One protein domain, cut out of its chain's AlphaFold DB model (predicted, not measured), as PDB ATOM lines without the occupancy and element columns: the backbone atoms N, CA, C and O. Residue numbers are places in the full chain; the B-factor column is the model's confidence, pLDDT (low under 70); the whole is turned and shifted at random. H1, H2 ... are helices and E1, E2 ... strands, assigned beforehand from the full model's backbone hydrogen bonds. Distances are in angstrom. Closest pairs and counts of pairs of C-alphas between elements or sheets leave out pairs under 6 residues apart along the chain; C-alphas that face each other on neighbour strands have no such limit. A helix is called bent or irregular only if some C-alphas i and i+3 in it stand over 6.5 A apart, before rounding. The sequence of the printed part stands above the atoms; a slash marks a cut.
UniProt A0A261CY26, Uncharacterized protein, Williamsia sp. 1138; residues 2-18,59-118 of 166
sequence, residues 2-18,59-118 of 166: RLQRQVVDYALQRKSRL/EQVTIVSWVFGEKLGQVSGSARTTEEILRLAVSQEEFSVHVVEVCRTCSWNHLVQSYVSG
ATOM      1  N   ARG A   2       1.020 -34.021  21.687       65.00
ATOM      2  CA  ARG A   2       2.483 -34.155  21.740       65.00
ATOM      3  C   ARG A   2       2.854 -34.680  23.131       65.00
ATOM      4  O   ARG A   2       2.578 -34.010  24.121       65.00
ATOM      5  N   LEU A   3       3.421 -35.886  23.205       81.81
ATOM      6  CA  LEU A   3       3.784 -36.538  24.476       81.81
ATOM      7  C   LEU A   3       5.091 -35.992  25.080       81.81
ATOM      8  O   LEU A   3       5.427 -36.326  26.210       81.81
ATOM      9  N   GLN A   4       5.803 -35.133  24.346       92.44
ATOM     10  CA  GLN A   4       6.991 -34.419  24.809       92.44
ATOM     11  C   GLN A   4       6.739 -32.910  24.744       92.44
ATOM     12  O   GLN A   4       6.301 -32.388  23.712       92.44
ATOM     13  N   ARG A   5       7.002 -32.221  25.851       94.31
ATOM     14  CA  ARG A   5       6.843 -30.774  26.051       94.31
ATOM     15  C   ARG A   5       8.123 -30.215  26.675       94.31
ATOM     16  O   ARG A   5       8.901 -30.981  27.224       94.31
ATOM     17  N   GLN A   6       8.332 -28.898  26.595       94.75
ATOM     18  CA  GLN A   6       9.489 -28.216  27.208       94.75
ATOM     19  C   GLN A   6      10.829 -28.915  26.897       94.75
ATOM     20  O   GLN A   6      11.584 -29.269  27.794       94.75
ATOM     21  N   VAL A   7      11.074 -29.196  25.613       96.94
ATOM     22  CA  VAL A   7      12.269 -29.930  25.182       96.94
ATOM     23  C   VAL A   7      13.487 -29.011  25.245       96.94
ATOM     24  O   VAL A   7      13.472 -27.936  24.646       96.94
ATOM     25  N   VAL A   8      14.539 -29.466  25.919       97.75
ATOM     26  CA  VAL A   8      15.859 -28.831  25.962       97.75
ATOM     27  C   VAL A   8      16.869 -29.769  25.306       97.75
ATOM     28  O   VAL A   8      16.967 -30.939  25.675       97.75
ATOM     29  N   ASP A   9      17.610 -29.259  24.322       97.06
ATOM     30  CA  ASP A   9      18.677 -29.979  23.619       97.06
ATOM     31  C   ASP A   9      20.047 -29.520  24.143       97.06
ATOM     32  O   ASP A   9      20.351 -28.326  24.180       97.06
ATOM     33  N   TYR A  10      20.882 -30.478  24.539       97.38
ATOM     34  CA  TYR A  10      22.196 -30.241  25.138       97.38
ATOM     35  C   TYR A  10      23.352 -30.424  24.140       97.38
ATOM     36  O   TYR A  10      24.517 -30.528  24.537       97.38
ATOM     37  N   ALA A  11      23.081 -30.429  22.832       96.19
ATOM     38  CA  ALA A  11      24.091 -30.589  21.786       96.19
ATOM     39  C   ALA A  11      25.202 -29.526  21.840       96.19
ATOM     40  O   ALA A  11      26.359 -29.841  21.551       96.19
ATOM     41  N   LEU A  12      24.893 -28.280  22.221       97.81
ATOM     42  CA  LEU A  12      25.913 -27.234  22.368       97.81
ATOM     43  C   LEU A  12      26.853 -27.530  23.546       97.81
ATOM     44  O   LEU A  12      28.072 -27.475  23.385       97.81
ATOM     45  N   GLN A  13      26.297 -27.927  24.694       97.56
ATOM     46  CA  GLN A  13      27.085 -28.329  25.861       97.56
ATOM     47  C   GLN A  13      27.949 -29.555  25.544       97.56
ATOM     48  O   GLN A  13      29.130 -29.586  25.886       97.56
ATOM     49  N   ARG A  14      27.398 -30.525  24.804       97.88
ATOM     50  CA  ARG A  14      28.129 -31.704  24.323       97.88
ATOM     51  C   ARG A  14      29.334 -31.313  23.474       97.88
ATOM     52  O   ARG A  14      30.430 -31.829  23.680       97.88
ATOM     53  N   LYS A  15      29.142 -30.400  22.514       98.00
ATOM     54  CA  LYS A  15      30.225 -29.890  21.657       98.00
ATOM     55  C   LYS A  15      31.303 -29.187  22.479       98.00
ATOM     56  O   LYS A  15      32.478 -29.444  22.241       98.00
ATOM     57  N   SER A  16      30.913 -28.362  23.452       98.00
ATOM     58  CA  SER A  16      31.856 -27.680  24.349       98.00
ATOM     59  C   SER A  16      32.691 -28.674  25.157       98.00
ATOM     60  O   SER A  16      33.917 -28.601  25.132       98.00
ATOM     61  N   ARG A  17      32.043 -29.663  25.788       97.19
ATOM     62  CA  ARG A  17      32.730 -30.677  26.601       97.19
ATOM     63  C   ARG A  17      33.708 -31.511  25.777       97.19
ATOM     64  O   ARG A  17      34.819 -31.786  26.215       97.19
ATOM     65  N   LEU A  18      33.338 -31.875  24.550       98.25
ATOM     66  CA  LEU A  18      34.259 -32.558  23.638       98.25
ATOM     67  C   LEU A  18      35.421 -31.662  23.198       98.25
ATOM     68  O   LEU A  18      36.548 -32.140  23.118       98.25
ATOM     69  N   GLU A  59      32.876 -48.436  19.994       96.50
ATOM     70  CA  GLU A  59      31.472 -48.831  19.851       96.50
ATOM     71  C   GLU A  59      30.561 -47.616  19.628       96.50
ATOM     72  O   GLU A  59      31.005 -46.465  19.682       96.50
ATOM     73  N   GLN A  60      29.276 -47.878  19.386       98.25
ATOM     74  CA  GLN A  60      28.230 -46.858  19.355       98.25
ATOM     75  C   GLN A  60      27.787 -46.494  20.775       98.25
ATOM     76  O   GLN A  60      27.723 -47.359  21.649       98.25
ATOM     77  N   VAL A  61      27.460 -45.223  21.012       98.25
ATOM     78  CA  VAL A  61      26.877 -44.819  22.297       98.25
ATOM     79  C   VAL A  61      25.461 -45.375  22.421       98.25
ATOM     80  O   VAL A  61      24.711 -45.462  21.446       98.25
ATOM     81  N   THR A  62      25.101 -45.757  23.635       98.31
ATOM     82  CA  THR A  62      23.771 -46.232  24.005       98.31
ATOM     83  C   THR A  62      22.991 -45.084  24.628       98.31
ATOM     84  O   THR A  62      23.521 -44.375  25.477       98.31
ATOM     85  N   ILE A  63      21.743 -44.888  24.219       98.06
ATOM     86  CA  ILE A  63      20.871 -43.852  24.767       98.06
ATOM     87  C   ILE A  63      20.039 -44.440  25.898       98.06
ATOM     88  O   ILE A  63      19.324 -45.419  25.690       98.06
ATOM     89  N   VAL A  64      20.092 -43.817  27.066       97.38
ATOM     90  CA  VAL A  64      19.355 -44.216  28.267       97.38
ATOM     91  C   VAL A  64      18.442 -43.076  28.683       97.38
ATOM     92  O   VAL A  64      18.838 -41.916  28.615       97.38
ATOM     93  N   SER A  65      17.211 -43.388  29.076       96.50
ATOM     94  CA  SER A  65      16.235 -42.383  29.503       96.50
ATOM     95  C   SER A  65      15.886 -42.591  30.970       96.50
ATOM     96  O   SER A  65      15.501 -43.693  31.352       96.50
ATOM     97  N   TRP A  66      15.999 -41.538  31.774       95.44
ATOM     98  CA  TRP A  66      15.574 -41.511  33.172       95.44
ATOM     99  C   TRP A  66      14.311 -40.706  33.351       95.44
ATOM    100  O   TRP A  66      14.177 -39.652  32.736       95.44
ATOM    101  N   VAL A  67      13.434 -41.155  34.242       95.69
ATOM    102  CA  VAL A  67      12.205 -40.437  34.588       95.69
ATOM    103  C   VAL A  67      12.278 -39.882  36.006       95.69
ATOM    104  O   VAL A  67      12.699 -40.582  36.923       95.69
ATOM    105  N   PHE A  68      11.836 -38.640  36.202       94.38
ATOM    106  CA  PHE A  68      11.761 -38.006  37.520       94.38
ATOM    107  C   PHE A  68      10.461 -37.228  37.686       94.38
ATOM    108  O   PHE A  68      10.100 -36.413  36.837       94.38
ATOM    109  N   GLY A  69       9.784 -37.432  38.809       92.31
ATOM    110  CA  GLY A  69       8.591 -36.674  39.169       92.31
ATOM    111  C   GLY A  69       8.032 -37.114  40.514       92.31
ATOM    112  O   GLY A  69       7.977 -38.304  40.810       92.31
ATOM    113  N   GLU A  70       7.568 -36.162  41.321       88.62
ATOM    114  CA  GLU A  70       7.033 -36.434  42.667       88.62
ATOM    115  C   GLU A  70       5.855 -37.419  42.649       88.62
ATOM    116  O   GLU A  70       5.660 -38.202  43.577       88.62
ATOM    117  N   LYS A  71       5.065 -37.403  41.570       90.25
ATOM    118  CA  LYS A  71       3.881 -38.253  41.396       90.25
ATOM    119  C   LYS A  71       4.185 -39.655  40.872       90.25
ATOM    120  O   LYS A  71       3.286 -40.486  40.871       90.25
ATOM    121  N   LEU A  72       5.428 -39.936  40.475       91.31
ATOM    122  CA  LEU A  72       5.837 -41.259  39.994       91.31
ATOM    123  C   LEU A  72       6.106 -42.261  41.128       91.31
ATOM    124  O   LEU A  72       6.245 -43.457  40.867       91.31
ATOM    125  N   GLY A  73       6.199 -41.806  42.383       90.69
ATOM    126  CA  GLY A  73       6.521 -42.673  43.517       90.69
ATOM    127  C   GLY A  73       7.843 -43.417  43.297       90.69
ATOM    128  O   GLY A  73       8.840 -42.804  42.925       90.69
ATOM    129  N   GLN A  74       7.830 -44.743  43.460       88.75
ATOM    130  CA  GLN A  74       9.010 -45.609  43.289       88.75
ATOM    131  C   GLN A  74       9.555 -45.647  41.852       88.75
ATOM    132  O   GLN A  74      10.664 -46.111  41.625       88.75
ATOM    133  N   VAL A  75       8.787 -45.178  40.864       91.56
ATOM    134  CA  VAL A  75       9.253 -45.094  39.472       91.56
ATOM    135  C   VAL A  75      10.147 -43.865  39.264       91.56
ATOM    136  O   VAL A  75      10.976 -43.861  38.352       91.56
ATOM    137  N   SER A  76      10.016 -42.832  40.103       93.06
ATOM    138  CA  SER A  76      10.878 -41.650  40.034       93.06
ATOM    139  C   SER A  76      12.334 -42.036  40.281       93.06
ATOM    140  O   SER A  76      12.634 -42.810  41.186       93.06
ATOM    141  N   GLY A  77      13.243 -41.481  39.489       91.94
ATOM    142  CA  GLY A  77      14.667 -41.758  39.606       91.94
ATOM    143  C   GLY A  77      15.135 -43.015  38.891       91.94
ATOM    144  O   GLY A  77      16.288 -43.377  39.070       91.94
ATOM    145  N   SER A  78      14.309 -43.649  38.056       92.69
ATOM    146  CA  SER A  78      14.663 -44.909  37.388       92.69
ATOM    147  C   SER A  78      14.832 -44.797  35.873       92.69
ATOM    148  O   SER A  78      14.221 -43.944  35.221       92.69
ATOM    149  N   ALA A  79      15.653 -45.688  35.312       95.25
ATOM    150  CA  ALA A  79      15.805 -45.838  33.868       95.25
ATOM    151  C   ALA A  79      14.588 -46.548  33.259       95.25
ATOM    152  O   ALA A  79      14.085 -47.521  33.823       95.25
ATOM    153  N   ARG A  80      14.120 -46.072  32.101       95.38
ATOM    154  CA  ARG A  80      12.943 -46.605  31.402       95.38
ATOM    155  C   ARG A  80      13.151 -46.682  29.901       95.38
ATOM    156  O   ARG A  80      13.817 -45.829  29.308       95.38
ATOM    157  N   THR A  81      12.545 -47.688  29.278       95.06
ATOM    158  CA  THR A  81      12.503 -47.772  27.814       95.06
ATOM    159  C   THR A  81      11.561 -46.716  27.242       95.06
ATOM    160  O   THR A  81      10.746 -46.113  27.946       95.06
ATOM    161  N   THR A  82      11.643 -46.496  25.929       92.88
ATOM    162  CA  THR A  82      10.765 -45.525  25.258       92.88
ATOM    163  C   THR A  82       9.296 -45.936  25.394       92.88
ATOM    164  O   THR A  82       8.436 -45.101  25.658       92.88
ATOM    165  N   GLU A  83       9.005 -47.230  25.301       93.56
ATOM    166  CA  GLU A  83       7.663 -47.803  25.420       93.56
ATOM    167  C   GLU A  83       7.101 -47.629  26.835       93.56
ATOM    168  O   GLU A  83       5.928 -47.294  27.000       93.56
ATOM    169  N   GLU A  84       7.927 -47.824  27.865       95.19
ATOM    170  CA  GLU A  84       7.545 -47.572  29.257       95.19
ATOM    171  C   GLU A  84       7.230 -46.095  29.493       95.19
ATOM    172  O   GLU A  84       6.196 -45.776  30.081       95.19
ATOM    173  N   ILE A  85       8.066 -45.190  28.979       95.94
ATOM    174  CA  ILE A  85       7.850 -43.742  29.088       95.94
ATOM    175  C   ILE A  85       6.537 -43.340  28.416       95.94
ATOM    176  O   ILE A  85       5.778 -42.562  28.990       95.94
ATOM    177  N   LEU A  86       6.222 -43.893  27.242       94.69
ATOM    178  CA  LEU A  86       4.952 -43.628  26.560       94.69
ATOM    179  C   LEU A  86       3.742 -44.105  27.380       94.69
ATOM    180  O   LEU A  86       2.736 -43.398  27.442       94.69
ATOM    181  N   ARG A  87       3.837 -45.261  28.054       94.38
ATOM    182  CA  ARG A  87       2.786 -45.750  28.971       94.38
ATOM    183  C   ARG A  87       2.628 -44.861  30.208       94.38
ATOM    184  O   ARG A  87       1.504 -44.600  30.643       94.38
ATOM    185  N   LEU A  88       3.731 -44.365  30.763       94.94
ATOM    186  CA  LEU A  88       3.695 -43.408  31.871       94.94
ATOM    187  C   LEU A  88       3.086 -42.076  31.422       94.94
ATOM    188  O   LEU A  88       2.245 -41.520  32.122       94.94
ATOM    189  N   ALA A  89       3.426 -41.605  30.221       94.69
ATOM    190  CA  ALA A  89       2.979 -40.322  29.686       94.69
ATOM    191  C   ALA A  89       1.450 -40.186  29.579       94.69
ATOM    192  O   ALA A  89       0.926 -39.074  29.641       94.69
ATOM    193  N   VAL A  90       0.739 -41.303  29.409       93.88
ATOM    194  CA  VAL A  90      -0.729 -41.326  29.293       93.88
ATOM    195  C   VAL A  90      -1.449 -41.567  30.618       93.88
ATOM    196  O   VAL A  90      -2.650 -41.325  30.697       93.88
ATOM    197  N   SER A  91      -0.749 -42.051  31.647       92.00
ATOM    198  CA  SER A  91      -1.361 -42.482  32.914       92.00
ATOM    199  C   SER A  91      -0.952 -41.640  34.121       92.00
ATOM    200  O   SER A  91      -1.717 -41.551  35.080       92.00
ATOM    201  N   GLN A  92       0.220 -41.009  34.079       93.12
ATOM    202  CA  GLN A  92       0.794 -40.261  35.194       93.12
ATOM    203  C   GLN A  92       0.680 -38.750  34.978       93.12
ATOM    204  O   GLN A  92       0.610 -38.271  33.843       93.12
ATOM    205  N   GLU A  93       0.673 -37.998  36.082       92.50
ATOM    206  CA  GLU A  93       0.870 -36.540  36.067       92.50
ATOM    207  C   GLU A  93       2.264 -36.177  35.528       92.50
ATOM    208  O   GLU A  93       3.082 -37.055  35.264       92.50
ATOM    209  N   GLU A  94       2.531 -34.884  35.337       93.62
ATOM    210  CA  GLU A  94       3.775 -34.423  34.719       93.62
ATOM    211  C   GLU A  94       5.039 -34.957  35.403       93.62
ATOM    212  O   GLU A  94       5.187 -34.923  36.627       93.62
ATOM    213  N   PHE A  95       5.974 -35.414  34.573       95.31
ATOM    214  CA  PHE A  95       7.308 -35.845  34.970       95.31
ATOM    215  C   PHE A  95       8.333 -35.407  33.923       95.31
ATOM    216  O   PHE A  95       8.010 -35.210  32.751       95.31
ATOM    217  N   SER A  96       9.581 -35.256  34.345       95.81
ATOM    218  CA  SER A  96      10.702 -34.965  33.457       95.81
ATOM    219  C   SER A  96      11.373 -36.252  32.989       95.81
ATOM    220  O   SER A  96      11.410 -37.257  33.704       95.81
ATOM    221  N   VAL A  97      11.910 -36.213  31.777       96.81
ATOM    222  CA  VAL A  97      12.715 -37.275  31.189       96.81
ATOM    223  C   VAL A  97      14.078 -36.715  30.827       96.81
ATOM    224  O   VAL A  97      14.158 -35.730  30.096       96.81
ATOM    225  N   HIS A  98      15.135 -37.366  31.302       97.00
ATOM    226  CA  HIS A  98      16.526 -37.012  31.029       97.00
ATOM    227  C   HIS A  98      17.160 -38.102  30.173       97.00
ATOM    228  O   HIS A  98      17.213 -39.267  30.565       97.00
ATOM    229  N   VAL A  99      17.601 -37.731  28.976       97.50
ATOM    230  CA  VAL A  99      18.133 -38.641  27.965       97.50
ATOM    231  C   VAL A  99      19.646 -38.494  27.924       97.50
ATOM    232  O   VAL A  99      20.160 -37.440  27.553       97.50
ATOM    233  N   VAL A 100      20.355 -39.555  28.281       97.44
ATOM    234  CA  VAL A 100      21.814 -39.588  28.411       97.44
ATOM    235  C   VAL A 100      22.391 -40.534  27.366       97.44
ATOM    236  O   VAL A 100      21.894 -41.646  27.187       97.44
ATOM    237  N   GLU A 101      23.443 -40.117  26.665       97.94
ATOM    238  CA  GLU A 101      24.266 -41.044  25.886       97.94
ATOM    239  C   GLU A 101      25.342 -41.664  26.776       97.94
ATOM    240  O   GLU A 101      25.920 -40.974  27.610       97.94
ATOM    241  N   VAL A 102      25.623 -42.954  26.602       98.25
ATOM    242  CA  VAL A 102      26.560 -43.719  27.432       98.25
ATOM    243  C   VAL A 102      27.403 -44.637  26.550       98.25
ATOM    244  O   VAL A 102      26.871 -45.412  25.757       98.25
ATOM    245  N   CYS A 103      28.724 -44.593  26.691       98.38
ATOM    246  CA  CYS A 103      29.624 -45.609  26.152       98.38
ATOM    247  C   CYS A 103      29.909 -46.642  27.240       98.38
ATOM    248  O   CYS A 103      30.419 -46.310  28.307       98.38
ATOM    249  N   ARG A 104      29.622 -47.905  26.952       97.44
ATOM    250  CA  ARG A 104      29.813 -49.029  27.871       97.44
ATOM    251  C   ARG A 104      31.262 -49.525  27.920       97.44
ATOM    252  O   ARG A 104      31.617 -50.261  28.830       97.44
ATOM    253  N   THR A 105      32.086 -49.119  26.956       97.69
ATOM    254  CA  THR A 105      33.496 -49.504  26.827       97.69
ATOM    255  C   THR A 105      34.429 -48.567  27.581       97.69
ATOM    256  O   THR A 105      35.352 -49.028  28.240       97.69
ATOM    257  N   CYS A 106      34.243 -47.251  27.441       98.12
ATOM    258  CA  CYS A 106      35.116 -46.262  28.077       98.12
ATOM    259  C   CYS A 106      34.403 -45.409  29.119       98.12
ATOM    260  O   CYS A 106      34.988 -44.438  29.560       98.12
ATOM    261  N   SER A 107      33.151 -45.707  29.470       97.94
ATOM    262  CA  SER A 107      32.389 -44.961  30.480       97.94
ATOM    263  C   SER A 107      32.141 -43.480  30.152       97.94
ATOM    264  O   SER A 107      31.807 -42.700  31.039       97.94
ATOM    265  N   TRP A 108      32.254 -43.075  28.881       98.25
ATOM    266  CA  TRP A 108      31.789 -41.753  28.437       98.25
ATOM    267  C   TRP A 108      30.290 -41.613  28.686       98.25
ATOM    268  O   TRP A 108      29.530 -42.549  28.423       98.25
ATOM    269  N   ASN A 109      29.863 -40.438  29.138       97.69
ATOM    270  CA  ASN A 109      28.458 -40.104  29.303       97.69
ATOM    271  C   ASN A 109      28.200 -38.620  29.029       97.69
ATOM    272  O   ASN A 109      29.063 -37.784  29.284       97.69
ATOM    273  N   HIS A 110      27.007 -38.283  28.534       97.38
ATOM    274  CA  HIS A 110      26.576 -36.886  28.395       97.38
ATOM    275  C   HIS A 110      25.047 -36.782  28.318       97.38
ATOM    276  O   HIS A 110      24.414 -37.569  27.612       97.38
ATOM    277  N   LEU A 111      24.439 -35.812  29.010       97.69
ATOM    278  CA  LEU A 111      23.010 -35.506  28.867       97.69
ATOM    279  C   LEU A 111      22.781 -34.873  27.492       97.69
ATOM    280  O   LEU A 111      23.365 -33.839  27.195       97.69
ATOM    281  N   VAL A 112      21.961 -35.487  26.642       97.19
ATOM    282  CA  VAL A 112      21.728 -35.016  25.265       97.19
ATOM    283  C   VAL A 112      20.393 -34.302  25.101       97.19
ATOM    284  O   VAL A 112      20.287 -33.403  24.273       97.19
ATOM    285  N   GLN A 113      19.387 -34.661  25.896       97.19
ATOM    286  CA  GLN A 113      18.065 -34.044  25.838       97.19
ATOM    287  C   GLN A 113      17.373 -34.147  27.197       97.19
ATOM    288  O   GLN A 113      17.477 -35.178  27.861       97.19
ATOM    289  N   SER A 114      16.600 -33.135  27.574       97.44
ATOM    290  CA  SER A 114      15.586 -33.254  28.625       97.44
ATOM    291  C   SER A 114      14.233 -32.764  28.116       97.44
ATOM    292  O   SER A 114      14.155 -31.983  27.167       97.44
ATOM    293  N   TYR A 115      13.144 -33.300  28.661       97.06
ATOM    294  CA  TYR A 115      11.788 -32.879  28.305       97.06
ATOM    295  C   TYR A 115      10.780 -33.247  29.389       97.06
ATOM    296  O   TYR A 115      11.012 -34.146  30.190       97.06
ATOM    297  N   VAL A 116       9.623 -32.592  29.380       96.25
ATOM    298  CA  VAL A 116       8.472 -32.924  30.226       96.25
ATOM    299  C   VAL A 116       7.505 -33.830  29.464       96.25
ATOM    300  O   VAL A 116       7.186 -33.591  28.295       96.25
ATOM    301  N   SER A 117       7.017 -34.869  30.132       95.81
ATOM    302  CA  SER A 117       5.981 -35.786  29.657       95.81
ATOM    303  C   SER A 117       4.893 -35.965  30.723       95.81
ATOM    304  O   SER A 117       4.957 -35.340  31.778       95.81
ATOM    305  N   GLY A 118       3.864 -36.766  30.446       94.06
ATOM    306  CA  GLY A 118       2.725 -36.961  31.353       94.06
ATOM    307  C   GLY A 118       1.498 -36.118  31.012       94.06
ATOM    308  O   GLY A 118       1.499 -35.287  30.092       94.06
TER     309      GLY A 118
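What this domain is: This is residues 2 to 18 and 59 to 118 of the 166 residues of an uncharacterized protein of Williamsia sp. 1138 (UniProt A0A261CY26). A long, strongly twisted five-stranded sheet makes the body, with E4 in its middle and E2, E4 and E5 running along the longest axis. H3 packs on one face at one end of these long strands, H2 sits at the same end, and H1 lies near E5 toward the other end, where the E4 and E5 hairpin turns. The printed part has 77 residues, with three named helices and five named strands in the order E1, H1, E2, H2, E3, H3, E4, E5. The sheet's order is E1, E5, E4, E2, E3, all antiparallel, and the class is mixed, helices and strands. The whole is compact, with a radius of gyration of the C-alphas of 13.2 A, yet elongated, with spans of 37 by 24 by 19 A.

Where its parts are: E1, residues 5 to 9, begins with C-alpha 5 at (6.843, -30.774, 26.051) and is 12.1 A long. H1, residues 11 to 18, is 10.5 A long. After the cut comes E2, residues 60 to 68, 26.1 A, from C-alpha 60 at (28.230, -46.858, 19.355). H2, residues 70 to 75, spans 9.5 A and is irregular: C-alphas 71 and 74 are 9.2 A apart. E3, residues 78 to 80, spans 6.5 A. H3, residues 82 to 91, spans 14.7 A. E4, residues 95 to 102, spans 22.1 A. E5, residues 109 to 117, spans 22.9 A, bends by 51 degrees at residue 112 and ends with C-alpha 117 at (5.981, -35.786, 29.657).

How they stand to each other: From edge to edge of the sheet the strands' lines turn by 95 degrees. The edge strand E1 is antiparallel to E5 at 165 degrees, with N 5 and O 116 2.8 A apart, within hydrogen-bond range. E5 and E4 form a hairpin, with N 97 and O 115 at 2.8 A. E4 and E2 are antiparallel at 160 degrees, with N 64 and O 100 at 2.8 A. E2 and the edge strand E3 have N 80 and O 65 at 2.9 A. H3 is on the sheet at a height of 8.6 A, over E2 and only just over E4, on which 3 of its C-alphas fall; it runs along the strands, at 14 degrees to E2 on the local plane. The closest C-alphas of H3 and E2 are those of Ser 65 and Thr 82, 7.6 A apart. This makes two layers, a helix on one face of a sheet. E3, H3 and E4 form a split strand-helix-strand unit, two strands of one sheet that are not neighbours, joined through a helix, with E2 between them in the sheet, and its crossover is right-handed. H2 only grazes the sheet with residues 70 to 75; its closest C-alpha pair with E4 is Leu 72 and Phe 95, 7.5 A. H1 only grazes it with residues 11 to 17; its closest C-alpha pair with E5 is Ala 11 and Val 112, 6.1 A. The three helices are apart from one another. Every O i to N i+4 pair is within hydrogen-bond range in H1, 5 of 6 in H3, and 0 of 2 in H2, where 1 of 3 O i to N i+3 pairs is.

The domain as a whole: The two C-alphas farthest apart are those of Leu 18 and Ser 91, 38.1 A. Residues 19 to 58 are not printed, and C-alphas 18 and 59 are 16.9 A apart across this cut. Of the links that are printed whole, E4 to E5 is short, the others are tight and none is long. The mean pLDDT of the printed part is 95.0; residue 2 is under 70.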